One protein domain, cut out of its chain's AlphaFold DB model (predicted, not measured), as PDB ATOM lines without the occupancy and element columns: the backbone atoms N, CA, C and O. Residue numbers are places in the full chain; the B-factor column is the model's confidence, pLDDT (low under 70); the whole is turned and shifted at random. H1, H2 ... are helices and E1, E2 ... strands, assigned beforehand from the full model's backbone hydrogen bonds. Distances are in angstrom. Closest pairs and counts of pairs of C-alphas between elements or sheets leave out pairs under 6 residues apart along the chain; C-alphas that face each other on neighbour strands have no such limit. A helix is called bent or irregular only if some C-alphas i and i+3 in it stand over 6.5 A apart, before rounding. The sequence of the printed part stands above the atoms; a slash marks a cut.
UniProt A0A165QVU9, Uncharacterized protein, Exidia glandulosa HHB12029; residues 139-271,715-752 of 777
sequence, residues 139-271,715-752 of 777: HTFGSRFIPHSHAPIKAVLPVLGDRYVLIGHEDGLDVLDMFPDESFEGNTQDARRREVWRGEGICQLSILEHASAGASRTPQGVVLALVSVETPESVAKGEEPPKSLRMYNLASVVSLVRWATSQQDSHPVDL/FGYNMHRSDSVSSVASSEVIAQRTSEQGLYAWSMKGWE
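AT A GLANCE: This is residues 139 to 271 and 715 to 752 of the 777 residues of an uncharacterized protein of Exidia glandulosa HHB12029 (UniProt A0A165QVU9). Two strongly twisted antiparallel sheets, E1 to E4 and E5 to E7, form a sandwich that is only partly face to face, with E5 on the side toward E1, E2 and E3; H2 packs across the four-stranded sheet, and its first residues also meet E6. A loop bearing H1 reaches out at one end of the long axis, and toward the other end H3 and H4 lead into E8, with residues 728 to 733 and 735 to 743 sticking out. The printed part has 171 residues, with eight named strands and four named helices in the order E1 E2 E3 E4 E5 E6 H1 E7 H2 H3 H4 E8; the sheet orders are E1 - E2 - E3 - E4 and E5 - E6 - E7, and the class is mixed. The whole is compact, with a radius of gyration of the C-alphas of 17.2 A, and elongated, spanning 57 by 34 by 31 A.

IN THESE COORDINATES: E1, residues 155 to 159, begins at C-alpha 155 (113.110, 77.046, 105.043). E2 is residues 164 to 168, E3 172 to 177 and E4 192 to 198, 17.7 A long. E5, residues 200 to 211, is 27.2 A long and bends by 80 degrees at residue 203; E6, residues 220 to 229, is 26.3 A long and bends by 54 degrees at residue 226. H1 is residues 232 to 237 and E7 243 to 249, 19.0 A. H2, residues 250 to 262, is 18.3 A long and begins at (105.777, 68.503, 93.531). H3 is residues 715 to 725, irregular, with C-alphas 720 and 723 7.8 A apart; H4 is 731 to 739. E8, residues 742 to 748, is 19.7 A long and ends at (117.232, 90.020, 109.518).

HOW THE PARTS SIT: E1 to E4 form a meander, each strand the antiparallel neighbour of the one before. Within hydrogen-bond range are N 157 and O 166 of the hairpin E1 and E2 at 2.9 A, N 167 and O 174 of the hairpin E2 and E3 at 2.8 A, and N 175 and O 194 of the hairpin E3 and E4 at 2.8 A. The other sheet has N 203 and O 226 of the hairpin E5 and E6 at 2.9 A, and N 225 and O 246 of E6 and E7 at 2.9 A. The sheets' facing parts are 9.4 A centre to centre, their strands at 42 degrees; the closest C-alphas of E3 and E5, Gly 172 and Gly 201, are 4.4 A apart. H2 is on the four-stranded sheet at a height of 8.3 A, across the strands at 67 degrees to E3 on the local plane; its closest C-alphas to E4 are Ala 260 and Val 196, 5.9 A. E8 pairs with no named strand; C-alphas Tyr 744 and Val 156 of E1 are 7.5 A apart. Every O i to N i+4 pair is within hydrogen-bond range in H1, H2 and H4; H3 has 3 of 7, and 2 of 8 O i to N i+3 pairs.

THE WHOLE: The C-alphas farthest apart, Ala 236 and Val 728, are 56.9 A apart. Residues 272 to 714 are not printed, and C-alphas 271 and 715 are 33.9 A apart across the cut. The link E3 to E4, 14 residues, is long. Mean pLDDT of the printed part is 85.9; residues 182 to 186, 212 to 217 and 715 to 731 are under 70.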
ATOM      1  N   HIS A 139     124.529  88.165  96.338       94.75
ATOM      2  CA  HIS A 139     123.406  88.567  95.498       94.75
ATOM      3  C   HIS A 139     122.174  88.785  96.372       94.75
ATOM      4  O   HIS A 139     121.694  87.874  97.047       94.75
ATOM      5  N   THR A 140     121.656  90.009  96.360       94.88
ATOM      6  CA  THR A 140     120.362  90.344  96.961       94.88
ATOM      7  C   THR A 140     119.266  90.246  95.914       94.88
ATOM      8  O   THR A 140     119.503  90.578  94.754       94.88
ATOM      9  N   PHE A 141     118.066  89.868  96.334       94.06
ATOM     10  CA  PHE A 141     116.916  89.737  95.447       94.06
ATOM     11  C   PHE A 141     115.818  90.722  95.829       94.06
ATOM     12  O   PHE A 141     115.694  91.072  97.003       94.06
ATOM     13  N   GLY A 142     115.023  91.122  94.841       93.25
ATOM     14  CA  GLY A 142     113.825  91.929  95.031       93.25
ATOM     15  C   GLY A 142     114.080  93.353  95.526       93.25
ATOM     16  O   GLY A 142     115.200  93.862  95.565       93.25
ATOM     17  N   SER A 143     112.992  94.015  95.915       92.50
ATOM     18  CA  SER A 143     113.025  95.403  96.372       92.50
ATOM     19  C   SER A 143     113.823  95.567  97.664       92.50
ATOM     20  O   SER A 143     113.577  94.906  98.672       92.50
ATOM     21  N   ARG A 144     114.693  96.582  97.709       91.19
ATOM     22  CA  ARG A 144     115.388  96.962  98.949       91.19
ATOM     23  C   ARG A 144     114.458  97.480 100.055       91.19
ATOM     24  O   ARG A 144     114.924  97.625 101.184       91.19
ATOM     25  N   PHE A 145     113.201  97.790  99.746       93.19
ATOM     26  CA  PHE A 145     112.246  98.385 100.684       93.19
ATOM     27  C   PHE A 145     111.214  97.394 101.218       93.19
ATOM     28  O   PHE A 145     110.594  97.676 102.238       93.19
ATOM     29  N   ILE A 146     111.006  96.270 100.528       93.88
ATOM     30  CA  ILE A 146     109.953  95.312 100.863       93.88
ATOM     31  C   ILE A 146     110.618  94.037 101.387       93.88
ATOM     32  O   ILE A 146     111.424  93.446 100.667       93.88
ATOM     33  N   PRO A 147     110.304  93.596 102.614       96.50
ATOM     34  CA  PRO A 147     110.853  92.359 103.153       96.50
ATOM     35  C   PRO A 147     110.315  91.132 102.406       96.50
ATOM     36  O   PRO A 147     109.191  91.127 101.894       96.50
ATOM     37  N   HIS A 148     111.100  90.054 102.384       96.94
ATOM     38  CA  HIS A 148     110.659  88.779 101.803       96.94
ATOM     39  C   HIS A 148     109.778  87.983 102.761       96.94
ATOM     40  O   HIS A 148     109.033  87.118 102.317       96.94
ATOM     41  N   SER A 149     109.854  88.265 104.058       96.94
ATOM     42  CA  SER A 149     108.894  87.804 105.050       96.94
ATOM     43  C   SER A 149     108.894  88.750 106.249       96.94
ATOM     44  O   SER A 149     109.920  89.347 106.576       96.94
ATOM     45  N   HIS A 150     107.741  88.868 106.900       95.94
ATOM     46  CA  HIS A 150     107.614  89.558 108.187       95.94
ATOM     47  C   HIS A 150     107.864  88.629 109.379       95.94
ATOM     48  O   HIS A 150     108.024  89.097 110.500       95.94
ATOM     49  N   ALA A 151     107.943  87.325 109.119       95.94
ATOM     50  CA  ALA A 151     108.223  86.296 110.101       95.94
ATOM     51  C   ALA A 151     109.588  85.640 109.824       95.94
ATOM     52  O   ALA A 151     110.067  85.661 108.682       95.94
ATOM     53  N   PRO A 152     110.226  85.011 110.828       96.75
ATOM     54  CA  PRO A 152     111.508  84.353 110.635       96.75
ATOM     55  C   PRO A 152     111.440  83.272 109.551       96.75
ATOM     56  O   PRO A 152     110.699  82.292 109.674       96.75
ATOM     57  N   ILE A 153     112.277  83.409 108.522       98.19
ATOM     58  CA  ILE A 153     112.396  82.422 107.443       98.19
ATOM     59  C   ILE A 153     113.045  81.154 108.005       98.19
ATOM     60  O   ILE A 153     114.166  81.187 108.517       98.19
ATOM     61  N   LYS A 154     112.335  80.028 107.918       97.38
ATOM     62  CA  LYS A 154     112.792  78.731 108.445       97.38
ATOM     63  C   LYS A 154     113.326  77.817 107.354       97.38
ATOM     64  O   LYS A 154     114.234  77.030 107.606       97.38
ATOM     65  N   ALA A 155     112.765  77.915 106.154       97.81
ATOM     66  CA  ALA A 155     113.110  77.046 105.043       97.81
ATOM     67  C   ALA A 155     113.052  77.807 103.724       97.81
ATOM     68  O   ALA A 155     112.195  78.665 103.531       97.81
ATOM     69  N   VAL A 156     113.925  77.429 102.795       98.06
ATOM     70  CA  VAL A 156     113.808  77.815 101.393       98.06
ATOM     71  C   VAL A 156     113.907  76.578 100.519       98.06
ATOM     72  O   VAL A 156     114.684  75.668 100.812       98.06
ATOM     73  N   LEU A 157     113.105  76.543  99.454       97.44
ATOM     74  CA  LEU A 157     113.195  75.522  98.423       97.44
ATOM     75  C   LEU A 157     113.147  76.158  97.029       97.44
ATOM     76  O   LEU A 157     112.077  76.586  96.594       97.44
ATOM     77  N   PRO A 158     114.273  76.192  96.303       95.12
ATOM     78  CA  PRO A 158     114.270  76.581  94.902       95.12
ATOM     79  C   PRO A 158     113.590  75.509  94.045       95.12
ATOM     80  O   PRO A 158     113.854  74.313  94.194       95.12
ATOM     81  N   VAL A 159     112.712  75.929  93.134       92.56
ATOM     82  CA  VAL A 159     112.004  75.044  92.199       92.56
ATOM     83  C   VAL A 159     112.008  75.628  90.789       92.56
ATOM     84  O   VAL A 159     112.166  76.831  90.593       92.56
ATOM     85  N   LEU A 160     111.815  74.759  89.791       88.75
ATOM     86  CA  LEU A 160     111.830  75.129  88.370       88.75
ATOM     87  C   LEU A 160     113.121  75.861  87.960       88.75
ATOM     88  O   LEU A 160     113.064  76.909  87.326       88.75
ATOM     89  N   GLY A 161     114.273  75.302  88.344       84.50
ATOM     90  CA  GLY A 161     115.585  75.868  88.021       84.50
ATOM     91  C   GLY A 161     115.831  77.219  88.684       84.50
ATOM     92  O   GLY A 161     116.346  78.110  88.031       84.50
ATOM     93  N   ASP A 162     115.394  77.381  89.938       89.06
ATOM     94  CA  ASP A 162     115.523  78.615  90.722       89.06
ATOM     95  C   ASP A 162     114.667  79.801  90.220       89.06
ATOM     96  O   ASP A 162     114.811  80.913  90.721       89.06
ATOM     97  N   ARG A 163     113.716  79.586  89.292       90.94
ATOM     98  CA  ARG A 163     112.745  80.632  88.890       90.94
ATOM     99  C   ARG A 163     111.903  81.085  90.069       90.94
ATOM    100  O   ARG A 163     111.618  82.267  90.229       90.94
ATOM    101  N   TYR A 164     111.460  80.104  90.840       94.44
ATOM    102  CA  TYR A 164     110.641  80.316  92.012       94.44
ATOM    103  C   TYR A 164     111.413  79.815  93.215       94.44
ATOM    104  O   TYR A 164     111.854  78.662  93.255       94.44
ATOM    105  N   VAL A 165     111.543  80.678  94.210       97.12
ATOM    106  CA  VAL A 165     112.150  80.337  95.489       97.12
ATOM    107  C   VAL A 165     111.029  80.306  96.516       97.12
ATOM    108  O   VAL A 165     110.459  81.341  96.852       97.12
ATOM    109  N   LEU A 166     110.665  79.109  96.976       98.38
ATOM    110  CA  LEU A 166     109.639  78.947  98.003       98.38
ATOM    111  C   LEU A 166     110.227  79.321  99.360       98.38
ATOM    112  O   LEU A 166     111.319  78.860  99.685       98.38
ATOM    113  N   ILE A 167     109.509  80.119 100.143       98.56
ATOM    114  CA  ILE A 167     109.943  80.643 101.439       98.56
ATOM    115  C   ILE A 167     108.972  80.135 102.504       98.56
ATOM    116  O   ILE A 167     107.826  80.568 102.575       98.56
ATOM    117  N   GLY A 168     109.434  79.200 103.329       98.44
ATOM    118  CA  GLY A 168     108.691  78.695 104.478       98.44
ATOM    119  C   GLY A 168     108.972  79.517 105.732       98.44
ATOM    120  O   GLY A 168     110.134  79.742 106.089       98.44
ATOM    121  N   HIS A 169     107.911  79.939 106.411       97.44
ATOM    122  CA  HIS A 169     107.963  80.666 107.681       97.44
ATOM    123  C   HIS A 169     106.893  80.124 108.643       97.44
ATOM    124  O   HIS A 169     106.206  79.148 108.340       97.44
ATOM    125  N   GLU A 170     106.783  80.698 109.840       94.94
ATOM    126  CA  GLU A 170     105.905  80.172 110.899       94.94
ATOM    127  C   GLU A 170     104.404  80.274 110.592       94.94
ATOM    128  O   GLU A 170     103.645  79.414 111.023       94.94
ATOM    129  N   ASP A 171     104.003  81.248 109.775       94.25
ATOM    130  CA  ASP A 171     102.596  81.472 109.420       94.25
ATOM    131  C   ASP A 171     102.153  80.795 108.118       94.25
ATOM    132  O   ASP A 171     100.949  80.730 107.839       94.25
ATOM    133  N   GLY A 172     103.086  80.349 107.271       96.94
ATOM    134  CA  GLY A 172     102.729  79.956 105.913       96.94
ATOM    135  C   GLY A 172     103.881  79.635 104.970       96.94
ATOM    136  O   GLY A 172     105.007  79.314 105.371       96.94
ATOM    137  N   LEU A 173     103.533  79.699 103.686       98.12
ATOM    138  CA  LEU A 173     104.439  79.548 102.560       98.12
ATOM    139  C   LEU A 173     104.259  80.730 101.613       98.12
ATOM    140  O   LEU A 173     103.153  80.996 101.140       98.12
ATOM    141  N   ASP A 174     105.377  81.345 101.259       98.00
ATOM    142  CA  ASP A 174     105.468  82.370 100.232       98.00
ATOM    143  C   ASP A 174     106.294  81.871  99.044       98.00
ATOM    144  O   ASP A 174     107.003  80.862  99.113       98.00
ATOM    145  N   VAL A 175     106.235  82.606  97.939       97.75
ATOM    146  CA  VAL A 175     107.110  82.428  96.785       97.75
ATOM    147  C   VAL A 175     107.747  83.753  96.404       97.75
ATOM    148  O   VAL A 175     107.076  84.777  96.310       97.75
ATOM    149  N   LEU A 176     109.049  83.724  96.146       96.88
ATOM    150  CA  LEU A 176     109.763  84.785  95.456       96.88
ATOM    151  C   LEU A 176     109.874  84.400  93.976       96.88
ATOM    152  O   LEU A 176     110.553  83.428  93.631       96.88
ATOM    153  N   ASP A 177     109.152  85.124  93.122       95.06
ATOM    154  CA  ASP A 177     109.274  85.021  91.669       95.06
ATOM    155  C   ASP A 177     110.469  85.855  91.223       95.06
ATOM    156  O   ASP A 177     110.443  87.082  91.318       95.06
ATOM    157  N   MET A 178     111.526  85.172  90.792       92.38
ATOM    158  CA  MET A 178     112.805  85.794  90.460       92.38
ATOM    159  C   MET A 178     112.751  86.585  89.152       92.38
ATOM    160  O   MET A 178     113.540  87.509  88.973       92.38
ATOM    161  N   PHE A 179     111.814  86.235  88.265       90.31
ATOM    162  CA  PHE A 179     111.649  86.829  86.940       90.31
ATOM    163  C   PHE A 179     110.150  87.010  86.650       90.31
ATOM    164  O   PHE A 179     109.555  86.205  85.922       90.31
ATOM    165  N   PRO A 180     109.512  88.025  87.271       86.19
ATOM    166  CA  PRO A 180     108.074  88.245  87.130       86.19
ATOM    167  C   PRO A 180     107.691  88.712  85.724       86.19
ATOM    168  O   PRO A 180     106.608  88.381  85.241       86.19
ATOM    169  N   ASP A 181     108.578  89.450  85.060       84.44
ATOM    170  CA  ASP A 181     108.438  89.767  83.647       84.44
ATOM    171  C   ASP A 181     108.921  88.549  82.849       84.44
ATOM    172  O   ASP A 181     110.003  88.022  83.099       84.44
ATOM    173  N   GLU A 182     108.131  88.062  81.885       69.00
ATOM    174  CA  GLU A 182     108.491  86.863  81.104       69.00
ATOM    175  C   GLU A 182     109.789  87.024  80.281       69.00
ATOM    176  O   GLU A 182     110.272  86.063  79.678       69.00
ATOM    177  N   SER A 183     110.378  88.223  80.266       65.31
ATOM    178  CA  SER A 183     111.737  88.459  79.800       65.31
ATOM    179  C   SER A 183     112.752  87.861  80.777       65.31
ATOM    180  O   SER A 183     113.020  88.409  81.843       65.31
ATOM    181  N   PHE A 184     113.393  86.770  80.365       61.12
ATOM    182  CA  PHE A 184     114.513  86.150  81.086       61.12
ATOM    183  C   PHE A 184     115.772  87.034  81.168       61.12
ATOM    184  O   PHE A 184     116.712  86.692  81.874       61.12
ATOM    185  N   GLU A 185     115.781  88.172  80.472       63.88
ATOM    186  CA  GLU A 185     116.775  89.245  80.616       63.88
ATOM    187  C   GLU A 185     116.488  90.155  81.830       63.88
ATOM    188  O   GLU A 185     117.171  91.155  82.041       63.88
ATOM    189  N   GLY A 186     115.457  89.824  82.613       61.19
ATOM    190  CA  GLY A 186     115.015  90.584  83.772       61.19
ATOM    191  C   GLY A 186     116.058  90.659  84.887       61.19
ATOM    192  O   GLY A 186     116.867  89.758  85.112       61.19
ATOM    193  N   ASN A 187     116.005  91.764  85.616       78.50
ATOM    194  CA  ASN A 187     116.872  92.056  86.739       78.50
ATOM    195  C   ASN A 187     116.343  91.347  88.007       78.50
ATOM    196  O   ASN A 187     115.167  91.460  88.342       78.50
ATOM    197  N   THR A 188     117.198  90.654  88.768       85.69
ATOM    198  CA  THR A 188     116.800  89.982  90.026       85.69
ATOM    199  C   THR A 188     116.313  90.940  91.124       85.69
ATOM    200  O   THR A 188     115.680  90.509  92.089       85.69
ATOM    201  N   GLN A 189     116.569  92.243  90.993       87.38
ATOM    202  CA  GLN A 189     116.010  93.310  91.831       87.38
ATOM    203  C   GLN A 189     114.505  93.495  91.606       87.38
ATOM    204  O   GLN A 189     113.810  93.985  92.497       87.38
ATOM    205  N   ASP A 190     113.991  93.056  90.458       89.88
ATOM    206  CA  ASP A 190     112.561  93.073  90.163       89.88
ATOM    207  C   ASP A 190     111.836  91.868  90.760       89.88
ATOM    208  O   ASP A 190     110.614  91.802  90.655       89.88
ATOM    209  N   ALA A 191     112.546  90.936  91.413       93.19
ATOM    210  CA  ALA A 191     111.935  89.759  92.014       93.19
ATOM    211  C   ALA A 191     110.796  90.141  92.974       93.19
ATOM    212  O   ALA A 191     110.931  91.027  93.828       93.19
ATOM    213  N   ARG A 192     109.652  89.460  92.843       94.25
ATOM    214  CA  ARG A 192     108.429  89.777  93.595       94.25
ATOM    215  C   ARG A 192     108.048  88.640  94.520       94.25
ATOM    216  O   ARG A 192     107.823  87.513  94.084       94.25
ATOM    217  N   ARG A 193     107.920  88.966  95.804       95.31
ATOM    218  CA  ARG A 193     107.323  88.080  96.803       95.31
ATOM    219  C   ARG A 193     105.809  88.030  96.600       95.31
ATOM    220  O   ARG A 193     105.177  89.071  96.415       95.31
ATOM    221  N   ARG A 194     105.233  86.837  96.703       96.38
ATOM    222  CA  ARG A 194     103.792  86.606  96.807       96.38
ATOM    223  C   ARG A 194     103.494  85.545  97.846       96.38
ATOM    224  O   ARG A 194     104.256  84.597  98.006       96.38
ATOM    225  N   GLU A 195     102.370  85.703  98.519       96.38
ATOM    226  CA  GLU A 195     101.929  84.742  99.519       96.38
ATOM    227  C   GLU A 195     101.192  83.589  98.842       96.38
ATOM    228  O   GLU A 195     100.290  83.812  98.034       96.38
ATOM    229  N   VAL A 196     101.587  82.351  99.145       97.06
ATOM    230  CA  VAL A 196     100.989  81.152  98.540       97.06
ATOM    231  C   VAL A 196      99.867  80.634  99.434       97.06
ATOM    232  O   VAL A 196      98.728  80.472  98.987       97.06
ATOM    233  N   TRP A 197     100.166  80.416 100.715       96.88
ATOM    234  CA  TRP A 197      99.170  80.046 101.716       96.88
ATOM    235  C   TRP A 197      99.530  80.551 103.109       96.88
ATOM    236  O   TRP A 197     100.691  80.815 103.419       96.88
ATOM    237  N   ARG A 198      98.517  80.617 103.975       95.94
ATOM    238  CA  ARG A 198      98.630  80.950 105.397       95.94
ATOM    239  C   ARG A 198      97.908  79.918 106.258       95.94
ATOM    240  O   ARG A 198      97.034  79.190 105.785       95.94
ATOM    241  N   GLY A 199      98.244  79.900 107.542       94.00
ATOM    242  CA  GLY A 199      97.560  79.107 108.562       94.00
ATOM    243  C   GLY A 199      98.280  77.836 108.987       94.00
ATOM    244  O   GLY A 199      97.973  77.299 110.046       94.00
ATOM    245  N   GLU A 200      99.246  77.385 108.193       96.00
ATOM    246  CA  GLU A 200     100.133  76.277 108.527       96.00
ATOM    247  C   GLU A 200     101.573  76.664 108.182       96.00
ATOM    248  O   GLU A 200     101.900  76.919 107.019       96.00
ATOM    249  N   GLY A 201     102.431  76.700 109.199       97.06
ATOM    250  CA  GLY A 201     103.826  77.096 109.069       97.06
ATOM    251  C   GLY A 201     104.693  76.023 108.430       97.06
ATOM    252  O   GLY A 201     104.513  74.830 108.678       97.06
ATOM    253  N   ILE A 202     105.697  76.434 107.663       97.94
ATOM    254  CA  ILE A 202     106.649  75.535 107.009       97.94
ATOM    255  C   ILE A 202     108.030  75.697 107.641       97.94
ATOM    256  O   ILE A 202     108.721  76.693 107.443       97.94
ATOM    257  N   CYS A 203     108.445  74.687 108.407       97.75
ATOM    258  CA  CYS A 203     109.695  74.711 109.171       97.75
ATOM    259  C   CYS A 203     110.899  74.141 108.409       97.75
ATOM    260  O   CYS A 203     112.026  74.535 108.680       97.75
ATOM    261  N   GLN A 204     110.682  73.186 107.503       98.00
ATOM    262  CA  GLN A 204     111.745  72.546 106.720       98.00
ATOM    263  C   GLN A 204     111.159  72.013 105.409       98.00
ATOM    264  O   GLN A 204     110.060  71.459 105.414       98.00
ATOM    265  N   LEU A 205     111.896  72.156 104.305       97.00
ATOM    266  CA  LEU A 205     111.526  71.662 102.978       97.00
ATOM    267  C   LEU A 205     112.698  70.907 102.353       97.00
ATOM    268  O   LEU A 205     113.846  71.331 102.459       97.00
ATOM    269  N   SER A 206     112.413  69.796 101.679       95.38
ATOM    270  CA  SER A 206     113.408  69.081 100.880       95.38
ATOM    271  C   SER A 206     112.750  68.305  99.744       95.38
ATOM    272  O   SER A 206     111.664  67.750  99.909       95.38
ATOM    273  N   ILE A 207     113.409  68.229  98.589       91.50
ATOM    274  CA  ILE A 207     112.950  67.391  97.478       91.50
ATOM    275  C   ILE A 207     113.401  65.953  97.732       91.50
ATOM    276  O   ILE A 207     114.596  65.635  97.726       91.50
ATOM    277  N   LEU A 208     112.433  65.065  97.938       87.38
ATOM    278  CA  LEU A 208     112.666  63.641  98.149       87.38
ATOM    279  C   LEU A 208     112.965  62.942  96.820       87.38
ATOM    280  O   LEU A 208     114.009  62.312  96.662       87.38
ATOM    281  N   GLU A 209     112.084  63.135  95.846       81.44
ATOM    282  CA  GLU A 209     112.183  62.581  94.499       81.44
ATOM    283  C   GLU A 209     111.990  63.712  93.496       81.44
ATOM    284  O   GLU A 209     111.069  64.517  93.639       81.44
ATOM    285  N   HIS A 210     112.843  63.760  92.479       76.69
ATOM    286  CA  HIS A 210     112.669  64.619  91.319       76.69
ATOM    287  C   HIS A 210     112.875  63.757  90.084       76.69
ATOM    288  O   HIS A 210     113.986  63.296  89.826       76.69
ATOM    289  N   ALA A 211     111.799  63.491  89.355       70.81
ATOM    290  CA  ALA A 211     111.927  62.941  88.022       70.81
ATOM    291  C   ALA A 211     112.098  64.127  87.073       70.81
ATOM    292  O   ALA A 211     111.233  65.009  87.057       70.81
ATOM    293  N   SER A 212     113.195  64.140  86.304       58.44
ATOM    294  CA  SER A 212     113.356  65.116  85.223       58.44
ATOM    295  C   SER A 212     112.096  65.063  84.373       58.44
ATOM    296  O   SER A 212     111.668  63.992  83.923       58.44
ATOM    297  N   ALA A 213     111.454  66.214  84.250       55.12
ATOM    298  CA  ALA A 213     110.234  66.366  83.491       55.12
ATOM    299  C   ALA A 213     110.571  66.018  82.043       55.12
ATOM    300  O   ALA A 213     111.214  66.808  81.383       55.12
ATOM    301  N   GLY A 214     110.215  64.829  81.545       56.06
ATOM    302  CA  GLY A 214     110.439  64.480  80.135       56.06
ATOM    303  C   GLY A 214     109.695  65.435  79.177       56.06
ATOM    304  O   GLY A 214     109.548  66.624  79.409       56.06
ATOM    305  N   ALA A 215     109.085  64.939  78.102       49.91
ATOM    306  CA  ALA A 215     108.251  65.801  77.238       49.91
ATOM    307  C   ALA A 215     107.065  66.503  77.970       49.91
ATOM    308  O   ALA A 215     106.402  67.373  77.408       49.91
ATOM    309  N   SER A 216     106.783  66.128  79.224       55.38
ATOM    310  CA  SER A 216     105.786  66.735  80.108       55.38
ATOM    311  C   SER A 216     106.335  68.007  80.772       55.38
ATOM    312  O   SER A 216     107.232  67.922  81.595       55.38
ATOM    313  N   ARG A 217     105.725  69.177  80.520       68.50
ATOM    314  CA  ARG A 217     106.095  70.495  81.102       68.50
ATOM    315  C   ARG A 217     105.884  70.612  82.628       68.50
ATOM    316  O   ARG A 217     106.203  71.644  83.227       68.50
ATOM    317  N   THR A 218     105.285  69.609  83.268       76.19
ATOM    318  CA  THR A 218     105.027  69.594  84.715       76.19
ATOM    319  C   THR A 218     106.074  68.749  85.441       76.19
ATOM    320  O   THR A 218     106.204  67.567  85.109       76.19
ATOM    321  N   PRO A 219     106.794  69.313  86.430       84.56
ATOM    322  CA  PRO A 219     107.764  68.558  87.213       84.56
ATOM    323  C   PRO A 219     107.056  67.466  88.011       84.56
ATOM    324  O   PRO A 219     106.008  67.709  88.611       84.56
ATOM    325  N   GLN A 220     107.632  66.267  88.023       87.12
ATOM    326  CA  GLN A 220     107.146  65.149  88.825       87.12
ATOM    327  C   GLN A 220     108.098  64.902  89.989       87.12
ATOM    328  O   GLN A 220     109.318  64.993  89.848       87.12
ATOM    329  N   GLY A 221     107.544  64.589  91.155       90.38
ATOM    330  CA  GLY A 221     108.350  64.381  92.345       90.38
ATOM    331  C   GLY A 221     107.569  64.538  93.634       90.38
ATOM    332  O   GLY A 221     106.355  64.754  93.629       90.38
ATOM    333  N   VAL A 222     108.300  64.460  94.739       92.19
ATOM    334  CA  VAL A 222     107.754  64.581  96.089       92.19
ATOM    335  C   VAL A 222     108.571  65.597  96.871       92.19
ATOM    336  O   VAL A 222     109.801  65.514  96.918       92.19
ATOM    337  N   VAL A 223     107.879  66.535  97.512       95.62
ATOM    338  CA  VAL A 223     108.460  67.469  98.478       95.62
ATOM    339  C   VAL A 223     108.137  66.966  99.877       95.62
ATOM    340  O   VAL A 223     106.973  66.812 100.239       95.62
ATOM    341  N   LEU A 224     109.168  66.707 100.671       96.69
ATOM    342  CA  LEU A 224     109.025  66.431 102.092       96.69
ATOM    343  C   LEU A 224     109.025  67.763 102.844       96.69
ATOM    344  O   LEU A 224     109.995  68.520 102.773       96.69
ATOM    345  N   ALA A 225     107.940  68.032 103.562       98.12
ATOM    346  CA  ALA A 225     107.759  69.247 104.336       98.12
ATOM    347  C   ALA A 225     107.521  68.925 105.813       98.12
ATOM    348  O   ALA A 225     106.728  68.040 106.152       98.12
ATOM    349  N   LEU A 226     108.190  69.672 106.688       98.44
ATOM    350  CA  LEU A 226     107.875  69.728 108.109       98.44
ATOM    351  C   LEU A 226     106.910  70.885 108.344       98.44
ATOM    352  O   LEU A 226     107.299  72.049 108.235       98.44
ATOM    353  N   VAL A 227     105.666  70.546 108.666       98.00
ATOM    354  CA  VAL A 227     104.563  71.498 108.785       98.00
ATOM    355  C   VAL A 227     104.173  71.663 110.242       98.00
ATOM    356  O   VAL A 227     103.935  70.679 110.947       98.00
ATOM    357  N   SER A 228     104.113  72.913 110.669       96.44
ATOM    358  CA  SER A 228     103.655  73.364 111.972       96.44
ATOM    359  C   SER A 228     102.184  73.749 111.883       96.44
ATOM    360  O   SER A 228     101.819  74.602 111.074       96.44
ATOM    361  N   VAL A 229     101.340  73.130 112.705       92.81
ATOM    362  CA  VAL A 229      99.907  73.442 112.737       92.81
ATOM    363  C   VAL A 229      99.599  74.128 114.056       92.81
ATOM    364  O   VAL A 229      99.739  73.530 115.125       92.81
ATOM    365  N   GLU A 230      99.187  75.389 113.981       89.12
ATOM    366  CA  GLU A 230      98.740  76.121 115.157       89.12
ATOM    367  C   GLU A 230      97.445  75.509 115.686       89.12
ATOM    368  O   GLU A 230      96.460  75.346 114.964       89.12
ATOM    369  N   THR A 231      97.439  75.182 116.974       85.81
ATOM    370  CA  THR A 231      96.237  74.737 117.675       85.81
ATOM    371  C   THR A 231      95.784  75.837 118.635       85.81
ATOM    372  O   THR A 231      96.624  76.566 119.168       85.81
ATOM    373  N   PRO A 232      94.477  75.962 118.927       84.00
ATOM    374  CA  PRO A 232      94.001  76.926 119.921       84.00
ATOM    375  C   PRO A 232      94.707  76.768 121.277       84.00
ATOM    376  O   PRO A 232      94.974  77.748 121.968       84.00
ATOM    377  N   GLU A 233      95.058  75.529 121.637       83.31
ATOM    378  CA  GLU A 233      95.779  75.212 122.869       83.31
ATOM    379  C   GLU A 233      97.231  75.698 122.861       83.31
ATOM    380  O   GLU A 233      97.684  76.249 123.867       83.31
ATOM    381  N   SER A 234      97.960  75.520 121.751       85.19
ATOM    382  CA  SER A 234      99.354  75.973 121.647       85.19
ATOM    383  C   SER A 234      99.444  77.494 121.732       85.19
ATOM    384  O   SER A 234     100.300  78.016 122.444       85.19
ATOM    385  N   VAL A 235      98.499  78.202 121.102       85.69
ATOM    386  CA  VAL A 235      98.404  79.668 121.179       85.69
ATOM    387  C   VAL A 235      98.105  80.124 122.611       85.69
ATOM    388  O   VAL A 235      98.767  81.027 123.117       85.69
ATOM    389  N   ALA A 236      97.164  79.473 123.303       88.25
ATOM    390  CA  ALA A 236      96.798  79.838 124.674       88.25
ATOM    391  C   ALA A 236      97.930  79.615 125.695       88.25
ATOM    392  O   ALA A 236      98.026  80.351 126.677       88.25
ATOM    393  N   LYS A 237      98.780  78.601 125.481       90.75
ATOM    394  CA  LYS A 237      99.899  78.267 126.380       90.75
ATOM    395  C   LYS A 237     101.226  78.921 125.987       90.75
ATOM    396  O   LYS A 237     102.173  78.851 126.768       90.75
ATOM    397  N   GLY A 238     101.313  79.521 124.798       88.62
ATOM    398  CA  GLY A 238     102.584  79.974 124.224       88.62
ATOM    399  C   GLY A 238     103.571  78.825 123.979       88.62
ATOM    400  O   GLY A 238     104.782  79.034 124.011       88.62
ATOM    401  N   GLU A 239     103.066  77.601 123.798       90.12
ATOM    402  CA  GLU A 239     103.888  76.431 123.486       90.12
ATOM    403  C   GLU A 239     104.167  76.369 121.983       90.12
ATOM    404  O   GLU A 239     103.329  76.754 121.167       90.12
ATOM    405  N   GLU A 240     105.343  75.854 121.610       90.75
ATOM    406  CA  GLU A 240     105.681  75.654 120.202       90.75
ATOM    407  C   GLU A 240     104.651  74.705 119.555       90.75
ATOM    408  O   GLU A 240     104.426  73.605 120.077       90.75
ATOM    409  N   PRO A 241     104.012  75.107 118.442       93.69
ATOM    410  CA  PRO A 241     103.012  74.288 117.769       93.69
ATOM    411  C   PRO A 241     103.575  72.913 117.371       93.69
ATOM    412  O   PRO A 241     104.730  72.804 116.936       93.69
ATOM    413  N   PRO A 242     102.778  71.836 117.505       94.81
ATOM    414  CA  PRO A 242     103.217  70.505 117.123       94.81
ATOM    415  C   PRO A 242     103.486  70.452 115.617       94.81
ATOM    416  O   PRO A 242     102.686  70.913 114.800       94.81
ATOM    417  N   LYS A 243     104.613  69.841 115.243       96.94
ATOM    418  CA  LYS A 243     105.008  69.695 113.841       96.94
ATOM    419  C   LYS A 243     104.837  68.263 113.366       96.94
ATOM    420  O   LYS A 243     105.076  67.308 114.109       96.94
ATOM    421  N   SER A 244     104.472  68.124 112.098       96.94
ATOM    422  CA  SER A 244     104.243  66.847 111.425       96.94
ATOM    423  C   SER A 244     104.917  66.816 110.055       96.94
ATOM    424  O   SER A 244     105.105  67.853 109.420       96.94
ATOM    425  N   LEU A 245     105.297  65.623 109.592       97.50
ATOM    426  CA  LEU A 245     105.893  65.436 108.270       97.50
ATOM    427  C   LEU A 245     104.831  65.089 107.231       97.50
ATOM    428  O   LEU A 245     104.035  64.162 107.424       97.50
ATOM    429  N   ARG A 246     104.864  65.804 106.110       96.62
ATOM    430  CA  ARG A 246     103.938  65.653 104.987       96.62
ATOM    431  C   ARG A 246     104.715  65.523 103.681       96.62
ATOM    432  O   ARG A 246     105.710  66.213 103.468       96.62
ATOM    433  N   MET A 247     104.266  64.617 102.823       95.94
ATOM    434  CA  MET A 247     104.813  64.390 101.488       95.94
ATOM    435  C   MET A 247     103.878  65.022 100.463       95.94
ATOM    436  O   MET A 247     102.824  64.462 100.167       95.94
ATOM    437  N   TYR A 248     104.253  66.187  99.953       96.75
ATOM    438  CA  TYR A 248     103.504  66.925  98.944       96.75
ATOM    439  C   TYR A 248     103.874  66.458  97.541       96.75
ATOM    440  O   TYR A 248     105.046  66.196  97.247       96.75
ATOM    441  N   ASN A 249     102.891  66.419  96.648       95.06
ATOM    442  CA  ASN A 249     103.154  66.249  95.226       95.06
ATOM    443  C   ASN A 249     103.829  67.513  94.664       95.06
ATOM    444  O   ASN A 249     103.264  68.609  94.725       95.06
ATOM    445  N   LEU A 250     105.026  67.371  94.086       94.00
ATOM    446  CA  LEU A 250     105.777  68.503  93.531       94.00
ATOM    447  C   LEU A 250     104.988  69.233  92.430       94.00
ATOM    448  O   LEU A 250     105.046  70.461  92.349       94.00
ATOM    449  N   ALA A 251     104.219  68.505  91.615       93.88
ATOM    450  CA  ALA A 251     103.403  69.095  90.553       93.88
ATOM    451  C   ALA A 251     102.309  70.016  91.112       93.88
ATOM    452  O   ALA A 251     102.045  71.078  90.545       93.88
ATOM    453  N   SER A 252     101.700  69.627  92.233       95.44
ATOM    454  CA  SER A 252     100.649  70.391  92.905       95.44
ATOM    455  C   SER A 252     101.213  71.656  93.542       95.44
ATOM    456  O   SER A 252     100.691  72.739  93.282       95.44
ATOM    457  N   VAL A 253     102.347  71.561  94.248       96.44
ATOM    458  CA  VAL A 253     103.044  72.740  94.804       96.44
ATOM    459  C   VAL A 253     103.416  73.726  93.696       96.44
ATOM    460  O   VAL A 253     103.138  74.917  93.800       96.44
ATOM    461  N   VAL A 254     103.989  73.242  92.593       95.25
ATOM    462  CA  VAL A 254     104.370  74.096  91.457       95.25
ATOM    463  C   VAL A 254     103.155  74.709  90.756       95.25
ATOM    464  O   VAL A 254     103.218  75.859  90.320       95.25
ATOM    465  N   SER A 255     102.048  73.974  90.637       95.06
ATOM    466  CA  SER A 255     100.810  74.506  90.049       95.06
ATOM    467  C   SER A 255     100.224  75.622  90.910       95.06
ATOM    468  O   SER A 255      99.858  76.670  90.381       95.06
ATOM    469  N   LEU A 256     100.232  75.440  92.231       96.19
ATOM    470  CA  LEU A 256      99.790  76.455  93.176       96.19
ATOM    471  C   LEU A 256     100.661  77.713  93.129       96.19
ATOM    472  O   LEU A 256     100.141  78.825  93.113       96.19
ATOM    473  N   VAL A 257     101.977  77.540  93.035       95.88
ATOM    474  CA  VAL A 257     102.925  78.651  92.888       95.88
ATOM    475  C   VAL A 257     102.646  79.450  91.619       95.88
ATOM    476  O   VAL A 257     102.509  80.666  91.682       95.88
ATOM    477  N   ARG A 258     102.497  78.773  90.474       94.75
ATOM    478  CA  ARG A 258     102.156  79.432  89.200       94.75
ATOM    479  C   ARG A 258     100.813  80.159  89.272       94.75
ATOM    480  O   ARG A 258     100.652  81.223  88.679       94.75
ATOM    481  N   TRP A 259      99.841  79.591  89.980       94.56
ATOM    482  CA  TRP A 259      98.562  80.252  90.209       94.56
ATOM    483  C   TRP A 259      98.737  81.542  91.024       94.56
ATOM    484  O   TRP A 259      98.303  82.598  90.567       94.56
ATOM    485  N   ALA A 260      99.463  81.496  92.145       95.06
ATOM    486  CA  ALA A 260      99.733  82.673  92.976       95.06
ATOM    487  C   ALA A 260     100.510  83.770  92.215       95.06
ATOM    488  O   ALA A 260     100.251  84.963  92.387       95.06
ATOM    489  N   THR A 261     101.442  83.391  91.333       94.50
ATOM    490  CA  THR A 261     102.250  84.355  90.566       94.50
ATOM    491  C   THR A 261     101.548  84.946  89.352       94.50
ATOM    492  O   THR A 261     101.777  86.112  89.035       94.50
ATOM    493  N   SER A 262     100.635  84.209  88.719       92.81
ATOM    494  CA  SER A 262      99.869  84.709  87.566       92.81
ATOM    495  C   SER A 262      98.726  85.665  87.934       92.81
ATOM    496  O   SER A 262      98.341  86.501  87.121       92.81
ATOM    497  N   GLN A 263      98.190  85.579  89.153       87.81
ATOM    498  CA  GLN A 263      97.025  86.353  89.594       87.81
ATOM    499  C   GLN A 263      97.458  87.614  90.344       87.81
ATOM    500  O   GLN A 263      97.902  87.516  91.485       87.81
ATOM    501  N   GLN A 264      97.345  88.800  89.738       81.75
ATOM    502  CA  GLN A 264      97.835  90.063  90.320       81.75
ATOM    503  C   GLN A 264      97.276  90.362  91.727       81.75
ATOM    504  O   GLN A 264      98.035  90.836  92.566       81.75
ATOM    505  N   ASP A 265      96.026  89.975  91.997       83.06
ATOM    506  CA  ASP A 265      95.327  90.211  93.270       83.06
ATOM    507  C   ASP A 265      94.891  88.902  93.960       83.06
ATOM    508  O   ASP A 265      93.845  88.842  94.609       83.06
ATOM    509  N   SER A 266      95.651  87.812  93.795       84.75
ATOM    510  CA  SER A 266      95.323  86.567  94.504       84.75
ATOM    511  C   SER A 266      95.499  86.728  96.011       84.75
ATOM    512  O   SER A 266      96.539  87.161  96.505       84.75
ATOM    513  N   HIS A 267      94.466  86.343  96.756       91.50
ATOM    514  CA  HIS A 267      94.584  86.155  98.192       91.50
ATOM    515  C   HIS A 267      95.284  84.823  98.484       91.50
ATOM    516  O   HIS A 267      95.017  83.838  97.785       91.50
ATOM    517  N   PRO A 268      96.136  84.759  99.524       94.19
ATOM    518  CA  PRO A 268      96.748  83.504  99.936       94.19
ATOM    519  C   PRO A 268      95.674  82.489 100.329       94.19
ATOM    520  O   PRO A 268      94.648  82.841 100.923       94.19
ATOM    521  N   VAL A 269      95.932  81.213 100.045       95.19
ATOM    522  CA  VAL A 269      95.051  80.125 100.485       95.19
ATOM    523  C   VAL A 269      95.068  80.056 102.015       95.19
ATOM    524  O   VAL A 269      96.124  79.908 102.622       95.19
ATOM    525  N   ASP A 270      93.905  80.161 102.657       93.88
ATOM    526  CA  ASP A 270      93.774  80.084 104.118       93.88
ATOM    527  C   ASP A 270      93.470  78.643 104.556       93.88
ATOM    528  O   ASP A 270      92.332  78.167 104.462       93.88
ATOM    529  N   LEU A 271      94.493  77.943 105.049       93.94
ATOM    530  CA  LEU A 271      94.391  76.540 105.458       93.94
ATOM    531  C   LEU A 271      93.665  76.355 106.798       93.94
ATOM    532  O   LEU A 271      93.182  75.257 107.081       93.94
ATOM    533  N   PHE A 715     121.612  80.371  83.403       59.12
ATOM    534  CA  PHE A 715     120.227  80.406  83.879       59.12
ATOM    535  C   PHE A 715     119.191  80.313  82.745       59.12
ATOM    536  O   PHE A 715     118.294  79.463  82.782       59.12
ATOM    537  N   GLY A 716     119.332  81.150  81.709       53.66
ATOM    538  CA  GLY A 716     118.329  81.290  80.644       53.66
ATOM    539  C   GLY A 716     118.195  80.057  79.742       53.66
ATOM    540  O   GLY A 716     117.089  79.678  79.348       53.66
ATOM    541  N   TYR A 717     119.303  79.369  79.449       50.09
ATOM    542  CA  TYR A 717     119.277  78.197  78.564       50.09
ATOM    543  C   TYR A 717     118.862  76.904  79.276       50.09
ATOM    544  O   TYR A 717     118.288  76.011  78.645       50.09
ATOM    545  N   ASN A 718     119.110  76.788  80.582       48.94
ATOM    546  CA  ASN A 718     118.853  75.552  81.319       48.94
ATOM    547  C   ASN A 718     117.390  75.409  81.774       48.94
ATOM    548  O   ASN A 718     116.911  74.275  81.829       48.94
ATOM    549  N   MET A 719     116.635  76.489  82.013       51.12
ATOM    550  CA  MET A 719     115.222  76.368  82.428       51.12
ATOM    551  C   MET A 719     114.310  75.705  81.388       51.12
ATOM    552  O   MET A 719     113.330  75.060  81.752       51.12
ATOM    553  N   HIS A 720     114.623  75.847  80.096       42.78
ATOM    554  CA  HIS A 720     113.818  75.278  79.010       42.78
ATOM    555  C   HIS A 720     114.414  74.016  78.374       42.78
ATOM    556  O   HIS A 720     113.699  73.320  77.652       42.78
ATOM    557  N   ARG A 721     115.695  73.699  78.620       42.47
ATOM    558  CA  ARG A 721     116.385  72.567  77.967       42.47
ATOM    559  C   ARG A 721     116.994  71.519  78.901       42.47
ATOM    560  O   ARG A 721     117.394  70.470  78.396       42.47
ATOM    561  N   SER A 722     117.048  71.733  80.221       43.47
ATOM    562  CA  SER A 722     117.758  70.800  81.121       43.47
ATOM    563  C   SER A 722     117.193  69.383  81.145       43.47
ATOM    564  O   SER A 722     117.939  68.445  81.413       43.47
ATOM    565  N   ASP A 723     115.919  69.187  80.814       43.62
ATOM    566  CA  ASP A 723     115.318  67.868  80.984       43.62
ATOM    567  C   ASP A 723     115.548  66.883  79.827       43.62
ATOM    568  O   ASP A 723     115.283  65.691  79.973       43.62
ATOM    569  N   SER A 724     116.060  67.337  78.677       40.09
ATOM    570  CA  SER A 724     116.268  66.459  77.508       40.09
ATOM    571  C   SER A 724     117.733  66.147  77.200       40.09
ATOM    572  O   SER A 724     117.996  65.202  76.460       40.09
ATOM    573  N   VAL A 725     118.689  66.876  77.789       43.94
ATOM    574  CA  VAL A 725     120.136  66.672  77.552       43.94
ATOM    575  C   VAL A 725     120.838  65.990  78.737       43.94
ATOM    576  O   VAL A 725     121.946  65.474  78.592       43.94
ATOM    577  N   SER A 726     120.186  65.898  79.903       46.31
ATOM    578  CA  SER A 726     120.736  65.219  81.087       46.31
ATOM    579  C   SER A 726     120.928  63.708  80.900       46.31
ATOM    580  O   SER A 726     121.733  63.111  81.605       46.31
ATOM    581  N   SER A 727     120.268  63.087  79.915       45.66
ATOM    582  CA  SER A 727     120.456  61.664  79.594       45.66
ATOM    583  C   SER A 727     121.808  61.347  78.937       45.66
ATOM    584  O   SER A 727     122.181  60.178  78.876       45.66
ATOM    585  N   VAL A 728     122.553  62.364  78.473       50.97
ATOM    586  CA  VAL A 728     123.877  62.208  77.829       50.97
ATOM    587  C   VAL A 728     124.968  63.049  78.505       50.97
ATOM    588  O   VAL A 728     126.150  62.866  78.219       50.97
ATOM    589  N   ALA A 729     124.615  63.958  79.421       57.66
ATOM    590  CA  ALA A 729     125.609  64.696  80.192       57.66
ATOM    591  C   ALA A 729     126.429  63.716  81.044       57.66
ATOM    592  O   ALA A 729     125.877  62.916  81.800       57.66
ATOM    593  N   SER A 730     127.757  63.760  80.909       64.25
ATOM    594  CA  SER A 730     128.639  62.951  81.744       64.25
ATOM    595  C   SER A 730     128.417  63.308  83.218       64.25
ATOM    596  O   SER A 730     128.171  64.465  83.560       64.25
ATOM    597  N   SER A 731     128.526  62.310  84.103       68.19
ATOM    598  CA  SER A 731     128.460  62.492  85.566       68.19
ATOM    599  C   SER A 731     129.353  63.649  86.051       68.19
ATOM    600  O   SER A 731     128.997  64.386  86.967       68.19
ATOM    601  N   GLU A 732     130.467  63.883  85.354       71.81
ATOM    602  CA  GLU A 732     131.396  64.985  85.589       71.81
ATOM    603  C   GLU A 732     130.770  66.377  85.406       71.81
ATOM    604  O   GLU A 732     130.957  67.229  86.270       71.81
ATOM    605  N   VAL A 733     129.968  66.605  84.359       76.31
ATOM    606  CA  VAL A 733     129.294  67.900  84.133       76.31
ATOM    607  C   VAL A 733     128.251  68.167  85.218       76.31
ATOM    608  O   VAL A 733     128.112  69.294  85.689       76.31
ATOM    609  N   ILE A 734     127.528  67.132  85.655       74.50
ATOM    610  CA  ILE A 734     126.547  67.251  86.744       74.50
ATOM    611  C   ILE A 734     127.262  67.548  88.066       74.50
ATOM    612  O   ILE A 734     126.848  68.447  88.800       74.50
ATOM    613  N   ALA A 735     128.352  66.836  88.358       73.88
ATOM    614  CA  ALA A 735     129.166  67.070  89.546       73.88
ATOM    615  C   ALA A 735     129.801  68.469  89.541       73.88
ATOM    616  O   ALA A 735     129.858  69.122  90.583       73.88
ATOM    617  N   GLN A 736     130.235  68.951  88.373       78.00
ATOM    618  CA  GLN A 736     130.748  70.305  88.195       78.00
ATOM    619  C   GLN A 736     129.657  71.349  88.461       78.00
ATOM    620  O   GLN A 736     129.830  72.188  89.345       78.00
ATOM    621  N   ARG A 737     128.493  71.236  87.813       78.94
ATOM    622  CA  ARG A 737     127.367  72.155  88.049       78.94
ATOM    623  C   ARG A 737     126.915  72.161  89.506       78.94
ATOM    624  O   ARG A 737     126.627  73.212  90.069       78.94
ATOM    625  N   THR A 738     126.886  70.991  90.141       81.00
ATOM    626  CA  THR A 738     126.545  70.877  91.566       81.00
ATOM    627  C   THR A 738     127.597  71.566  92.440       81.00
ATOM    628  O   THR A 738     127.241  72.206  93.424       81.00
ATOM    629  N   SER A 739     128.882  71.499  92.069       80.69
ATOM    630  CA  SER A 739     129.950  72.213  92.787       80.69
ATOM    631  C   SER A 739     129.919  73.734  92.607       80.69
ATOM    632  O   SER A 739     130.386  74.452  93.486       80.69
ATOM    633  N   GLU A 740     129.330  74.221  91.515       85.88
ATOM    634  CA  GLU A 740     129.144  75.652  91.228       85.88
ATOM    635  C   GLU A 740     127.908  76.244  91.927       85.88
ATOM    636  O   GLU A 740     127.721  77.462  91.936       85.88
ATOM    637  N   GLN A 741     127.059  75.410  92.540       91.12
ATOM    638  CA  GLN A 741     125.917  75.904  93.302       91.12
ATOM    639  C   GLN A 741     126.377  76.803  94.453       91.12
ATOM    640  O   GLN A 741     127.365  76.537  95.147       91.12
ATOM    641  N   GLY A 742     125.636  77.883  94.665       95.00
ATOM    642  CA  GLY A 742     125.830  78.729  95.832       95.00
ATOM    643  C   GLY A 742     124.959  78.310  97.007       95.00
ATOM    644  O   GLY A 742     124.478  77.178  97.109       95.00
ATOM    645  N   LEU A 743     124.784  79.247  97.928       97.25
ATOM    646  CA  LEU A 743     124.060  79.065  99.175       97.25
ATOM    647  C   LEU A 743     122.959  80.113  99.266       97.25
ATOM    648  O   LEU A 743     123.240  81.309  99.220       97.25
ATOM    649  N   TYR A 744     121.725  79.671  99.474       98.06
ATOM    650  CA  TYR A 744     120.663  80.550  99.936       98.06
ATOM    651  C   TYR A 744     120.785  80.750 101.443       98.06
ATOM    652  O   TYR A 744     120.998  79.803 102.213       98.06
ATOM    653  N   ALA A 745     120.618  81.995 101.859       98.31
ATOM    654  CA  ALA A 745     120.696  82.420 103.243       98.31
ATOM    655  C   ALA A 745     119.601  83.444 103.540       98.31
ATOM    656  O   ALA A 745     119.036  84.054 102.628       98.31
ATOM    657  N   TRP A 746     119.297  83.622 104.823       98.12
ATOM    658  CA  TRP A 746     118.445  84.708 105.288       98.12
ATOM    659  C   TRP A 746     119.255  85.749 106.052       98.12
ATOM    660  O   TRP A 746     120.243  85.405 106.704       98.12
ATOM    661  N   SER A 747     118.818  87.005 105.995       97.81
ATOM    662  CA  SER A 747     119.239  88.065 106.913       97.81
ATOM    663  C   SER A 747     118.035  88.744 107.556       97.81
ATOM    664  O   SER A 747     116.937  88.740 106.996       97.81
ATOM    665  N   MET A 748     118.243  89.295 108.749       97.19
ATOM    666  CA  MET A 748     117.232  90.020 109.518       97.19
ATOM    667  C   MET A 748     117.629  91.497 109.635       97.19
ATOM    668  O   MET A 748     118.543  91.835 110.385       97.19
ATOM    669  N   LYS A 749     116.937  92.374 108.898       95.19
ATOM    670  CA  LYS A 749     117.172  93.828 108.845       95.19
ATOM    671  C   LYS A 749     116.185  94.591 109.736       95.19
ATOM    672  O   LYS A 749     115.423  95.433 109.278       95.19
ATOM    673  N   GLY A 750     116.187  94.288 111.030       93.31
ATOM    674  CA  GLY A 750     115.168  94.759 111.978       93.31
ATOM    675  C   GLY A 750     114.211  93.640 112.384       93.31
ATOM    676  O   GLY A 750     114.390  92.499 111.978       93.31
ATOM    677  N   TRP A 751     113.222  93.940 113.232       91.62
ATOM    678  CA  TRP A 751     112.439  92.898 113.919       91.62
ATOM    679  C   TRP A 751     111.528  92.066 112.996       91.62
ATOM    680  O   TRP A 751     111.281  90.901 113.277       91.62
ATOM    681  N   GLU A 752     111.075  92.645 111.885       95.00
ATOM    682  CA  GLU A 752     110.090  92.048 110.966       95.00
ATOM    683  C   GLU A 752     110.515  92.196 109.494       95.00
ATOM    684  O   GLU A 752     109.684  92.253 108.586       95.00
TER     685      GLU A 752